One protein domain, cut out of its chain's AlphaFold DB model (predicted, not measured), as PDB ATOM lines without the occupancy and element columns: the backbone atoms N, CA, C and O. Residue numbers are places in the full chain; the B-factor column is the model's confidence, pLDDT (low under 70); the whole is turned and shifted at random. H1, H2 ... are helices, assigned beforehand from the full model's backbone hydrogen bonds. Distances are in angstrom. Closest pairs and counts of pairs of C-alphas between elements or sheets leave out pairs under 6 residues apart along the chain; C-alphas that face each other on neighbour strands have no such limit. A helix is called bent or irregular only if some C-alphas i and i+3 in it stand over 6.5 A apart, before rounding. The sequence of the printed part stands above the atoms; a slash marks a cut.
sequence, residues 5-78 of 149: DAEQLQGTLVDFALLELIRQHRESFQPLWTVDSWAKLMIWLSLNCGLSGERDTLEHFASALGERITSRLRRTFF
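What this domain is: This is residues 5 to 78 of the 149 residues of the protein "Protein phosphatase" of Synechococcus sp. CPC100 (UniProt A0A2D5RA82). One long helix, H1, sticks out with residues 6 to 14 from a small helical body, where its far end packs on H3b, one arm of the L-shaped helix H3; H2 packs on the other arm, H3a. The class is all helix: 74 residues are printed, with H1, H2 and H3 in that order. The whole is compact, radius of gyration of the C-alphas 12.9 A, and spans 40 by 26 by 20 A.

Where its parts are: Find C-alpha 6 at (-25.892, -4.855, -14.611); from there H1, residues 6 to 25, runs 28.8 A. H2, residues 35 to 48, runs 20.0 A. H3, residues 55 to 78, was assigned as one helix by its hydrogen bonds but is bent: C-alphas 64 and 67 are 9.1 A apart. Its arms are H3a, residues 55 to 64, and H3b, residues 67 to 78, ending at (-46.895, -21.777, -29.660).

How they stand to each other: H1 touches H3b with residues 19 to 23 alone, closest at the C-alphas of Ile 22 and Phe 77, 6.0 A. H2 touches H3a about perpendicular, at 85 degrees, closest at the C-alphas of Ser 46 and Phe 61, 6.3 A. H3a and H3b stand about perpendicular, at 76 degrees. In H1, H2, H3a and H3b every O i to N i+4 pair is within hydrogen-bond range.

The domain as a whole: Without residues 5 to 14, which stand free, the body spans 26 by 25 by 18 A. The printed part has no cut, both links are short, and no printed residue is under 70 in pLDDT.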
ATOM      1  N   ASP A   5     -29.000  -5.107 -10.795       94.19
ATOM      2  CA  ASP A   5     -27.596  -5.011 -11.188       94.19
ATOM      3  C   ASP A   5     -27.425  -5.112 -12.717       94.19
ATOM      4  O   ASP A   5     -28.381  -5.293 -13.481       94.19
ATOM      5  N   ALA A   6     -26.191  -4.905 -13.184       94.81
ATOM      6  CA  ALA A   6     -25.892  -4.855 -14.611       94.81
ATOM      7  C   ALA A   6     -26.142  -6.198 -15.316       94.81
ATOM      8  O   ALA A   6     -26.681  -6.206 -16.422       94.81
ATOM      9  N   GLU A   7     -25.791  -7.318 -14.683       94.81
ATOM     10  CA  GLU A   7     -25.939  -8.658 -15.259       94.81
ATOM     11  C   GLU A   7     -27.415  -9.041 -15.383       94.81
ATOM     12  O   GLU A   7     -27.850  -9.532 -16.427       94.81
ATOM     13  N   GLN A   8     -28.220  -8.728 -14.365       94.06
ATOM     14  CA  GLN A   8     -29.661  -8.942 -14.395       94.06
ATOM     15  C   GLN A   8     -30.328  -8.129 -15.511       94.06
ATOM     16  O   GLN A   8     -31.193  -8.647 -16.227       94.06
ATOM     17  N   LEU A   9     -29.929  -6.866 -15.687       94.62
ATOM     18  CA  LEU A   9     -30.437  -6.019 -16.769       94.62
ATOM     19  C   LEU A   9     -30.053  -6.563 -18.149       94.62
ATOM     20  O   LEU A   9     -30.911  -6.640 -19.027       94.62
ATOM     21  N   GLN A  10     -28.797  -6.972 -18.336       94.56
ATOM     22  CA  GLN A  10     -28.319  -7.546 -19.597       94.56
ATOM     23  C   GLN A  10     -29.039  -8.854 -19.931       94.56
ATOM     24  O   GLN A  10     -29.531  -9.012 -21.047       94.56
ATOM     25  N   GLY A  11     -29.168  -9.758 -18.956       92.75
ATOM     26  CA  GLY A  11     -29.899 -11.011 -19.129       92.75
ATOM     27  C   GLY A  11     -31.362 -10.774 -19.501       92.75
ATOM     28  O   GLY A  11     -31.860 -11.387 -20.440       92.75
ATOM     29  N   THR A  12     -32.028  -9.827 -18.831       93.00
ATOM     30  CA  THR A  12     -33.422  -9.460 -19.134       93.00
ATOM     31  C   THR A  12     -33.565  -8.874 -20.540       93.00
ATOM     32  O   THR A  12     -34.516  -9.203 -21.243       93.00
ATOM     33  N   LEU A  13     -32.623  -8.030 -20.972       95.62
ATOM     34  CA  LEU A  13     -32.634  -7.440 -22.311       95.62
ATOM     35  C   LEU A  13     -32.475  -8.502 -23.407       95.62
ATOM     36  O   LEU A  13     -33.242  -8.500 -24.369       95.62
ATOM     37  N   VAL A  14     -31.498  -9.404 -23.265       93.62
ATOM     38  CA  VAL A  14     -31.253 -10.484 -24.238       93.62
ATOM     39  C   VAL A  14     -32.454 -11.419 -24.315       93.62
ATOM     40  O   VAL A  14     -32.889 -11.789 -25.403       93.62
ATOM     41  N   ASP A  15     -33.020 -11.761 -23.162       92.75
ATOM     42  CA  ASP A  15     -34.203 -12.600 -23.061       92.75
ATOM     43  C   ASP A  15     -35.422 -11.948 -23.729       92.75
ATOM     44  O   ASP A  15     -36.065 -12.568 -24.572       92.75
ATOM     45  N   PHE A  16     -35.693 -10.670 -23.448       95.69
ATOM     46  CA  PHE A  16     -36.738  -9.912 -24.137       95.69
ATOM     47  C   PHE A  16     -36.537  -9.921 -25.660       95.69
ATOM     48  O   PHE A  16     -37.459 -10.270 -26.395       95.69
ATOM     49  N   ALA A  17     -35.328  -9.603 -26.133       96.56
ATOM     50  CA  ALA A  17     -35.021  -9.555 -27.560       96.56
ATOM     51  C   ALA A  17     -35.246 -10.911 -28.250       96.56
ATOM     52  O   ALA A  17     -35.820 -10.964 -29.337       96.56
ATOM     53  N   LEU A  18     -34.844 -12.009 -27.606       94.81
ATOM     54  CA  LEU A  18     -35.023 -13.357 -28.138       94.81
ATOM     55  C   LEU A  18     -36.504 -13.759 -28.211       94.81
ATOM     56  O   LEU A  18     -36.939 -14.344 -29.205       94.81
ATOM     57  N   LEU A  19     -37.301 -13.423 -27.193       97.00
ATOM     58  CA  LEU A  19     -38.738 -13.704 -27.204       97.00
ATOM     59  C   LEU A  19     -39.478 -12.860 -28.249       97.00
ATOM     60  O   LEU A  19     -40.356 -13.380 -28.938       97.00
ATOM     61  N   GLU A  20     -39.125 -11.583 -28.408       97.81
ATOM     62  CA  GLU A  20     -39.689 -10.733 -29.465       97.81
ATOM     63  C   GLU A  20     -39.328 -11.235 -30.865       97.81
ATOM     64  O   GLU A  20     -40.200 -11.290 -31.732       97.81
ATOM     65  N   LEU A  21     -38.091 -11.696 -31.074       97.44
ATOM     66  CA  LEU A  21     -37.674 -12.307 -32.338       97.44
ATOM     67  C   LEU A  21     -38.589 -13.483 -32.713       97.44
ATOM     68  O   LEU A  21     -39.079 -13.575 -33.839       97.44
ATOM     69  N   ILE A  22     -38.882 -14.361 -31.751       98.00
ATOM     70  CA  ILE A  22     -39.807 -15.478 -31.965       98.00
ATOM     71  C   ILE A  22     -41.212 -14.972 -32.290       98.00
ATOM     72  O   ILE A  22     -41.820 -15.451 -33.249       98.00
ATOM     73  N   ARG A  23     -41.740 -14.005 -31.528       97.81
ATOM     74  CA  ARG A  23     -43.087 -13.455 -31.767       97.81
ATOM     75  C   ARG A  23     -43.238 -12.868 -33.167       97.81
ATOM     76  O   ARG A  23     -44.283 -13.074 -33.778       97.81
ATOM     77  N   GLN A  24     -42.202 -12.205 -33.676       97.31
ATOM     78  CA  GLN A  24     -42.196 -11.582 -35.000       97.31
ATOM     79  C   GLN A  24     -42.118 -12.600 -36.143       97.31
ATOM     80  O   GLN A  24     -42.746 -12.407 -37.181       97.31
ATOM     81  N   HIS A  25     -41.377 -13.698 -35.968       97.12
ATOM     82  CA  HIS A  25     -41.117 -14.642 -37.060       97.12
ATOM     83  C   HIS A  25     -41.969 -15.913 -37.034       97.12
ATOM     84  O   HIS A  25     -42.044 -16.604 -38.051       97.12
ATOM     85  N   ARG A  26     -42.631 -16.243 -35.918       97.62
ATOM     86  CA  ARG A  26     -43.344 -17.524 -35.737       97.62
ATOM     87  C   ARG A  26     -44.379 -17.862 -36.811       97.62
ATOM     88  O   ARG A  26     -44.641 -19.036 -37.043       97.62
ATOM     89  N   GLU A  27     -44.942 -16.868 -37.492       97.44
ATOM     90  CA  GLU A  27     -45.940 -17.082 -38.550       97.44
ATOM     91  C   GLU A  27     -45.324 -17.415 -39.921       97.44
ATOM     92  O   GLU A  27     -46.002 -17.946 -40.803       97.44
ATOM     93  N   SER A  28     -44.018 -17.180 -40.095       97.56
ATOM     94  CA  SER A  28     -43.289 -17.504 -41.330       97.56
ATOM     95  C   SER A  28     -42.974 -19.000 -41.480       97.56
ATOM     96  O   SER A  28     -42.733 -19.482 -42.588       97.56
ATOM     97  N   PHE A  29     -43.021 -19.765 -40.385       97.88
ATOM     98  CA  PHE A  29     -42.666 -21.182 -40.368       97.88
ATOM     99  C   PHE A  29     -43.897 -22.065 -40.588       97.88
ATOM    100  O   PHE A  29     -44.537 -22.537 -39.652       97.88
ATOM    101  N   GLN A  30     -44.231 -22.307 -41.854       96.19
ATOM    102  CA  GLN A  30     -45.353 -23.167 -42.235       96.19
ATOM    103  C   GLN A  30     -44.973 -24.660 -42.210       96.19
ATOM    104  O   GLN A  30     -43.823 -24.995 -42.500       96.19
ATOM    105  N   PRO A  31     -45.909 -25.584 -41.944       96.56
ATOM    106  CA  PRO A  31     -47.299 -25.311 -41.601       96.56
ATOM    107  C   PRO A  31     -47.438 -24.958 -40.111       96.56
ATOM    108  O   PRO A  31     -46.853 -25.637 -39.266       96.56
ATOM    109  N   LEU A  32     -48.222 -23.925 -39.784       97.19
ATOM    110  CA  LEU A  32     -48.396 -23.476 -38.392       97.19
ATOM    111  C   LEU A  32     -48.848 -24.609 -37.462       97.19
ATOM    112  O   LEU A  32     -49.519 -25.553 -37.902       97.19
ATOM    113  N   TRP A  33     -48.526 -24.457 -36.174       97.75
ATOM    114  CA  TRP A  33     -48.987 -25.337 -35.092       97.75
ATOM    115  C   TRP A  33     -48.475 -26.772 -35.213       97.75
ATOM    116  O   TRP A  33     -49.190 -27.727 -34.928       97.75
ATOM    117  N   THR A  34     -47.237 -26.942 -35.684       97.38
ATOM    118  CA  THR A  34     -46.623 -28.267 -35.857       97.38
ATOM    119  C   THR A  34     -45.235 -28.363 -35.264       97.38
ATOM    120  O   THR A  34     -44.504 -27.375 -35.170       97.38
ATOM    121  N   VAL A  35     -44.837 -29.596 -34.955       96.94
ATOM    122  CA  VAL A  35     -43.446 -29.916 -34.626       96.94
ATOM    123  C   VAL A  35     -42.507 -29.456 -35.750       96.94
ATOM    124  O   VAL A  35     -41.475 -28.861 -35.455       96.94
ATOM    125  N   ASP A  36     -42.901 -29.606 -37.018       97.75
ATOM    126  CA  ASP A  36     -42.153 -29.111 -38.181       97.75
ATOM    127  C   ASP A  36     -41.923 -27.596 -38.151       97.75
ATOM    128  O   ASP A  36     -40.808 -27.138 -38.398       97.75
ATOM    129  N   SER A  37     -42.948 -26.795 -37.836       98.12
ATOM    130  CA  SER A  37     -42.797 -25.336 -37.730       98.12
ATOM    131  C   SER A  37     -41.813 -24.929 -36.632       98.12
ATOM    132  O   SER A  37     -41.005 -24.023 -36.831       98.12
ATOM    133  N   TRP A  38     -41.811 -25.656 -35.512       98.00
ATOM    134  CA  TRP A  38     -40.843 -25.464 -34.435       98.00
ATOM    135  C   TRP A  38     -39.426 -25.864 -34.863       98.00
ATOM    136  O   TRP A  38     -38.480 -25.110 -34.647       98.00
ATOM    137  N   ALA A  39     -39.274 -27.011 -35.528       97.25
ATOM    138  CA  ALA A  39     -37.985 -27.458 -36.046       97.25
ATOM    139  C   ALA A  39     -37.396 -26.446 -37.043       97.25
ATOM    140  O   ALA A  39     -36.210 -26.134 -36.974       97.25
ATOM    141  N   LYS A  40     -38.224 -25.865 -37.921       98.12
ATOM    142  CA  LYS A  40     -37.795 -24.819 -38.864       98.12
ATOM    143  C   LYS A  40     -37.301 -23.559 -38.158       98.12
ATOM    144  O   LYS A  40     -36.279 -23.020 -38.575       98.12
ATOM    145  N   LEU A  41     -37.966 -23.123 -37.082       97.69
ATOM    146  CA  LEU A  41     -37.461 -22.027 -36.250       97.69
ATOM    147  C   LEU A  41     -36.097 -22.382 -35.642       97.69
ATOM    148  O   LEU A  41     -35.181 -21.570 -35.707       97.69
ATOM    149  N   MET A  42     -35.948 -23.578 -35.069       97.50
ATOM    150  CA  MET A  42     -34.695 -23.996 -34.426       97.50
ATOM    151  C   MET A  42     -33.531 -24.080 -35.415       97.50
ATOM    152  O   MET A  42     -32.435 -23.613 -35.113       97.50
ATOM    153  N   ILE A  43     -33.786 -24.602 -36.616       97.69
ATOM    154  CA  ILE A  43     -32.823 -24.594 -37.721       97.69
ATOM    155  C   ILE A  43     -32.475 -23.153 -38.091       97.69
ATOM    156  O   ILE A  43     -31.300 -22.808 -38.164       97.69
ATOM    157  N   TRP A  44     -33.472 -22.287 -38.278       97.75
ATOM    158  CA  TRP A  44     -33.241 -20.887 -38.625       97.75
ATOM    159  C   TRP A  44     -32.405 -20.157 -37.567       97.75
ATOM    160  O   TRP A  44     -31.440 -19.485 -37.924       97.75
ATOM    161  N   LEU A  45     -32.707 -20.325 -36.278       96.88
ATOM    162  CA  LEU A  45     -31.913 -19.753 -35.187       96.88
ATOM    163  C   LEU A  45     -30.470 -20.267 -35.225       96.88
ATOM    164  O   LEU A  45     -29.543 -19.465 -35.182       96.88
ATOM    165  N   SER A  46     -30.283 -21.581 -35.372       97.44
ATOM    166  CA  SER A  46     -28.956 -22.201 -35.441       97.44
ATOM    167  C   SER A  46     -28.115 -21.629 -36.588       97.44
ATOM    168  O   SER A  46     -26.989 -21.180 -36.369       97.44
ATOM    169  N   LEU A  47     -28.692 -21.541 -37.791       97.44
ATOM    170  CA  LEU A  47     -28.025 -20.969 -38.962       97.44
ATOM    171  C   LEU A  47     -27.642 -19.495 -38.746       97.44
ATOM    172  O   LEU A  47     -26.540 -19.086 -39.100       97.44
ATOM    173  N   ASN A  48     -28.515 -18.697 -38.119       95.94
ATOM    174  CA  ASN A  48     -28.223 -17.291 -37.805       95.94
ATOM    175  C   ASN A  48     -27.191 -17.124 -36.676       95.94
ATOM    176  O   ASN A  48     -26.570 -16.069 -36.569       95.94
ATOM    177  N   CYS A  49     -26.955 -18.165 -35.877       95.06
ATOM    178  CA  CYS A  49     -25.843 -18.232 -34.932       95.06
ATOM    179  C   CYS A  49     -24.516 -18.681 -35.581       95.06
ATOM    180  O   CYS A  49     -23.516 -18.806 -34.877       95.06
ATOM    181  N   GLY A  50     -24.483 -18.903 -36.902       95.81
ATOM    182  CA  GLY A  50     -23.273 -19.255 -37.655       95.81
ATOM    183  C   GLY A  50     -22.989 -20.756 -37.746       95.81
ATOM    184  O   GLY A  50     -21.897 -21.146 -38.157       95.81
ATOM    185  N   LEU A  51     -23.949 -21.597 -37.360       96.81
ATOM    186  CA  LEU A  51     -23.835 -23.047 -37.454       96.81
ATOM    187  C   LEU A  51     -24.272 -23.561 -38.839       96.81
ATOM    188  O   LEU A  51     -24.984 -22.882 -39.578       96.81
ATOM    189  N   SER A  52     -23.843 -24.775 -39.200       94.50
ATOM    190  CA  SER A  52     -24.302 -25.480 -40.404       94.50
ATOM    191  C   SER A  52     -25.659 -26.165 -40.185       94.50
ATOM    192  O   SER A  52     -26.075 -26.424 -39.059       94.50
ATOM    193  N   GLY A  53     -26.349 -26.497 -41.281       92.31
ATOM    194  CA  GLY A  53     -27.619 -27.236 -41.248       92.31
ATOM    195  C   GLY A  53     -27.468 -28.750 -41.058       92.31
ATOM    196  O   GLY A  53     -28.428 -29.490 -41.265       92.31
ATOM    197  N   GLU A  54     -26.265 -29.225 -40.737       96.44
ATOM    198  CA  GLU A  54     -25.997 -30.641 -40.510       96.44
ATOM    199  C   GLU A  54     -26.584 -31.094 -39.174       96.44
ATOM    200  O   GLU A  54     -26.613 -30.344 -38.198       96.44
ATOM    201  N   ARG A  55     -27.039 -32.349 -39.125       94.50
ATOM    202  CA  ARG A  55     -27.751 -32.903 -37.971       94.50
ATOM    203  C   ARG A  55     -26.974 -32.748 -36.662       94.50
ATOM    204  O   ARG A  55     -27.529 -32.213 -35.709       94.50
ATOM    205  N   ASP A  56     -25.713 -33.165 -36.637       96.44
ATOM    206  CA  ASP A  56     -24.879 -33.133 -35.428       96.44
ATOM    207  C   ASP A  56     -24.714 -31.700 -34.904       96.44
ATOM    208  O   ASP A  56     -24.764 -31.442 -33.701       96.44
ATOM    209  N   THR A  57     -24.599 -30.739 -35.819       96.31
ATOM    210  CA  THR A  57     -24.492 -29.316 -35.503       96.31
ATOM    211  C   THR A  57     -25.800 -28.755 -34.928       96.31
ATOM    212  O   THR A  57     -25.780 -27.992 -33.959       96.31
ATOM    213  N   LEU A  58     -26.952 -29.160 -35.470       96.19
ATOM    214  CA  LEU A  58     -28.268 -28.783 -34.943       96.19
ATOM    215  C   LEU A  58     -28.536 -29.406 -33.564       96.19
ATOM    216  O   LEU A  58     -29.079 -28.743 -32.679       96.19
ATOM    217  N   GLU A  59     -28.133 -30.662 -33.359       95.62
ATOM    218  CA  GLU A  59     -28.217 -31.344 -32.063       95.62
ATOM    219  C   GLU A  59     -27.316 -30.656 -31.024       95.62
ATOM    220  O   GLU A  59     -27.751 -30.408 -29.894       95.62
ATOM    221  N   HIS A  60     -26.105 -30.243 -31.419       96.81
ATOM    222  CA  HIS A  60     -25.218 -29.442 -30.574       96.81
ATOM    223  C   HIS A  60     -25.847 -28.097 -30.182       96.81
ATOM    224  O   HIS A  60     -25.827 -27.734 -29.007       96.81
ATOM    225  N   PHE A  61     -26.457 -27.381 -31.132       96.94
ATOM    226  CA  PHE A  61     -27.157 -26.122 -30.858       96.94
ATOM    227  C   PHE A  61     -28.292 -26.296 -29.843       96.94
ATOM    228  O   PHE A  61     -28.374 -25.548 -28.867       96.94
ATOM    229  N   ALA A  62     -29.143 -27.306 -30.037       94.62
ATOM    230  CA  ALA A  62     -30.227 -27.607 -29.107       94.62
ATOM    231  C   ALA A  62     -29.693 -27.950 -27.704       94.62
ATOM    232  O   ALA A  62     -30.215 -27.456 -26.703       94.62
ATOM    233  N   SER A  63     -28.609 -28.731 -27.624       96.44
ATOM    234  CA  SER A  63     -27.949 -29.043 -26.354       96.44
ATOM    235  C   SER A  63     -27.365 -27.802 -25.675       96.44
ATOM    236  O   SER A  63     -27.434 -27.702 -24.452       96.44
ATOM    237  N   ALA A  64     -26.792 -26.865 -26.436       96.94
ATOM    238  CA  ALA A  64     -26.175 -25.652 -25.904       96.94
ATOM    239  C   ALA A  64     -27.202 -24.661 -25.330       96.94
ATOM    240  O   ALA A  64     -26.915 -23.986 -24.343       96.94
ATOM    241  N   LEU A  65     -28.411 -24.598 -25.900       94.38
ATOM    242  CA  LEU A  65     -29.519 -23.824 -25.328       94.38
ATOM    243  C   LEU A  65     -29.990 -24.402 -23.986       94.38
ATOM    244  O   LEU A  65     -30.406 -23.661 -23.092       94.38
ATOM    245  N   GLY A  66     -29.935 -25.727 -23.848       95.19
ATOM    246  CA  GLY A  66     -30.420 -26.437 -22.673       95.19
ATOM    247  C   GLY A  66     -31.945 -26.399 -22.530       95.19
ATOM    248  O   GLY A  66     -32.667 -25.680 -23.228       95.19
ATOM    249  N   GLU A  67     -32.456 -27.194 -21.592       93.75
ATOM    250  CA  GLU A  67     -33.896 -27.417 -21.413       93.75
ATOM    251  C   GLU A  67     -34.653 -26.125 -21.081       93.75
ATOM    252  O   GLU A  67     -35.669 -25.815 -21.700       93.75
ATOM    253  N   ARG A  68     -34.131 -25.322 -20.147       92.62
ATOM    254  CA  ARG A  68     -34.811 -24.110 -19.668       92.62
ATOM    255  C   ARG A  68     -35.091 -23.110 -20.791       92.62
ATOM    256  O   ARG A  68     -36.199 -22.578 -20.862       92.62
ATOM    257  N   ILE A  69     -34.094 -22.812 -21.627       92.88
ATOM    258  CA  ILE A  69     -34.269 -21.864 -22.732       92.88
ATOM    259  C   ILE A  69     -35.178 -22.501 -23.780       92.88
ATOM    260  O   ILE A  69     -36.176 -21.893 -24.155       92.88
ATOM    261  N   THR A  70     -34.905 -23.748 -24.169       94.88
ATOM    262  CA  THR A  70     -35.680 -24.475 -25.184       94.88
ATOM    263  C   THR A  70     -37.176 -24.502 -24.865       94.88
ATOM    264  O   THR A  70     -37.984 -24.099 -25.703       94.88
ATOM    265  N   SER A  71     -37.559 -24.887 -23.646       94.88
ATOM    266  CA  SER A  71     -38.962 -24.937 -23.216       94.88
ATOM    267  C   SER A  71     -39.626 -23.560 -23.254       94.88
ATOM    268  O   SER A  71     -40.782 -23.428 -23.656       94.88
ATOM    269  N   ARG A  72     -38.888 -22.506 -22.894       95.38
ATOM    270  CA  ARG A  72     -39.404 -21.136 -22.924       95.38
ATOM    271  C   ARG A  72     -39.628 -20.633 -24.349       95.38
ATOM    272  O   ARG A  72     -40.694 -20.091 -24.633       95.38
ATOM    273  N   LEU A  73     -38.660 -20.845 -25.243       97.31
ATOM    274  CA  LEU A  73     -38.784 -20.487 -26.657       97.31
ATOM    275  C   LEU A  73     -39.950 -21.229 -27.313       97.31
ATOM    276  O   LEU A  73     -40.740 -20.619 -28.032       97.31
ATOM    277  N   ARG A  74     -40.094 -22.526 -27.012       97.88
ATOM    278  CA  ARG A  74     -41.188 -23.357 -27.517       97.88
ATOM    279  C   ARG A  74     -42.551 -22.834 -27.064       97.88
ATOM    280  O   ARG A  74     -43.437 -22.661 -27.900       97.88
ATOM    281  N   ARG A  75     -42.695 -22.487 -25.780       97.69
ATOM    282  CA  ARG A  75     -43.927 -21.873 -25.262       97.69
ATOM    283  C   ARG A  75     -44.262 -20.577 -26.000       97.69
ATOM    284  O   ARG A  75     -45.376 -20.422 -26.487       97.69
ATOM    285  N   THR A  76     -43.294 -19.674 -26.149       98.25
ATOM    286  CA  THR A  76     -43.498 -18.393 -26.847       98.25
ATOM    287  C   THR A  76     -43.814 -18.566 -28.336       98.25
ATOM    288  O   THR A  76     -44.588 -17.798 -28.918       98.25
ATOM    289  N   PHE A  77     -43.261 -19.601 -28.967       98.62
ATOM    290  CA  PHE A  77     -43.563 -19.938 -30.353       98.62
ATOM    291  C   PHE A  77     -45.021 -20.393 -30.538       98.62
ATOM    292  O   PHE A  77     -45.682 -19.961 -31.489       98.62
ATOM    293  N   PHE A  78     -45.545 -21.197 -29.607       98.69
ATOM    294  CA  PHE A  78     -46.895 -21.777 -29.660       98.69
ATOM    295  C   PHE A  78     -47.958 -21.047 -28.812       98.69
ATOM    296  O   PHE A  78     -49.077 -21.545 -28.678       98.69
TER     297      PHE A  78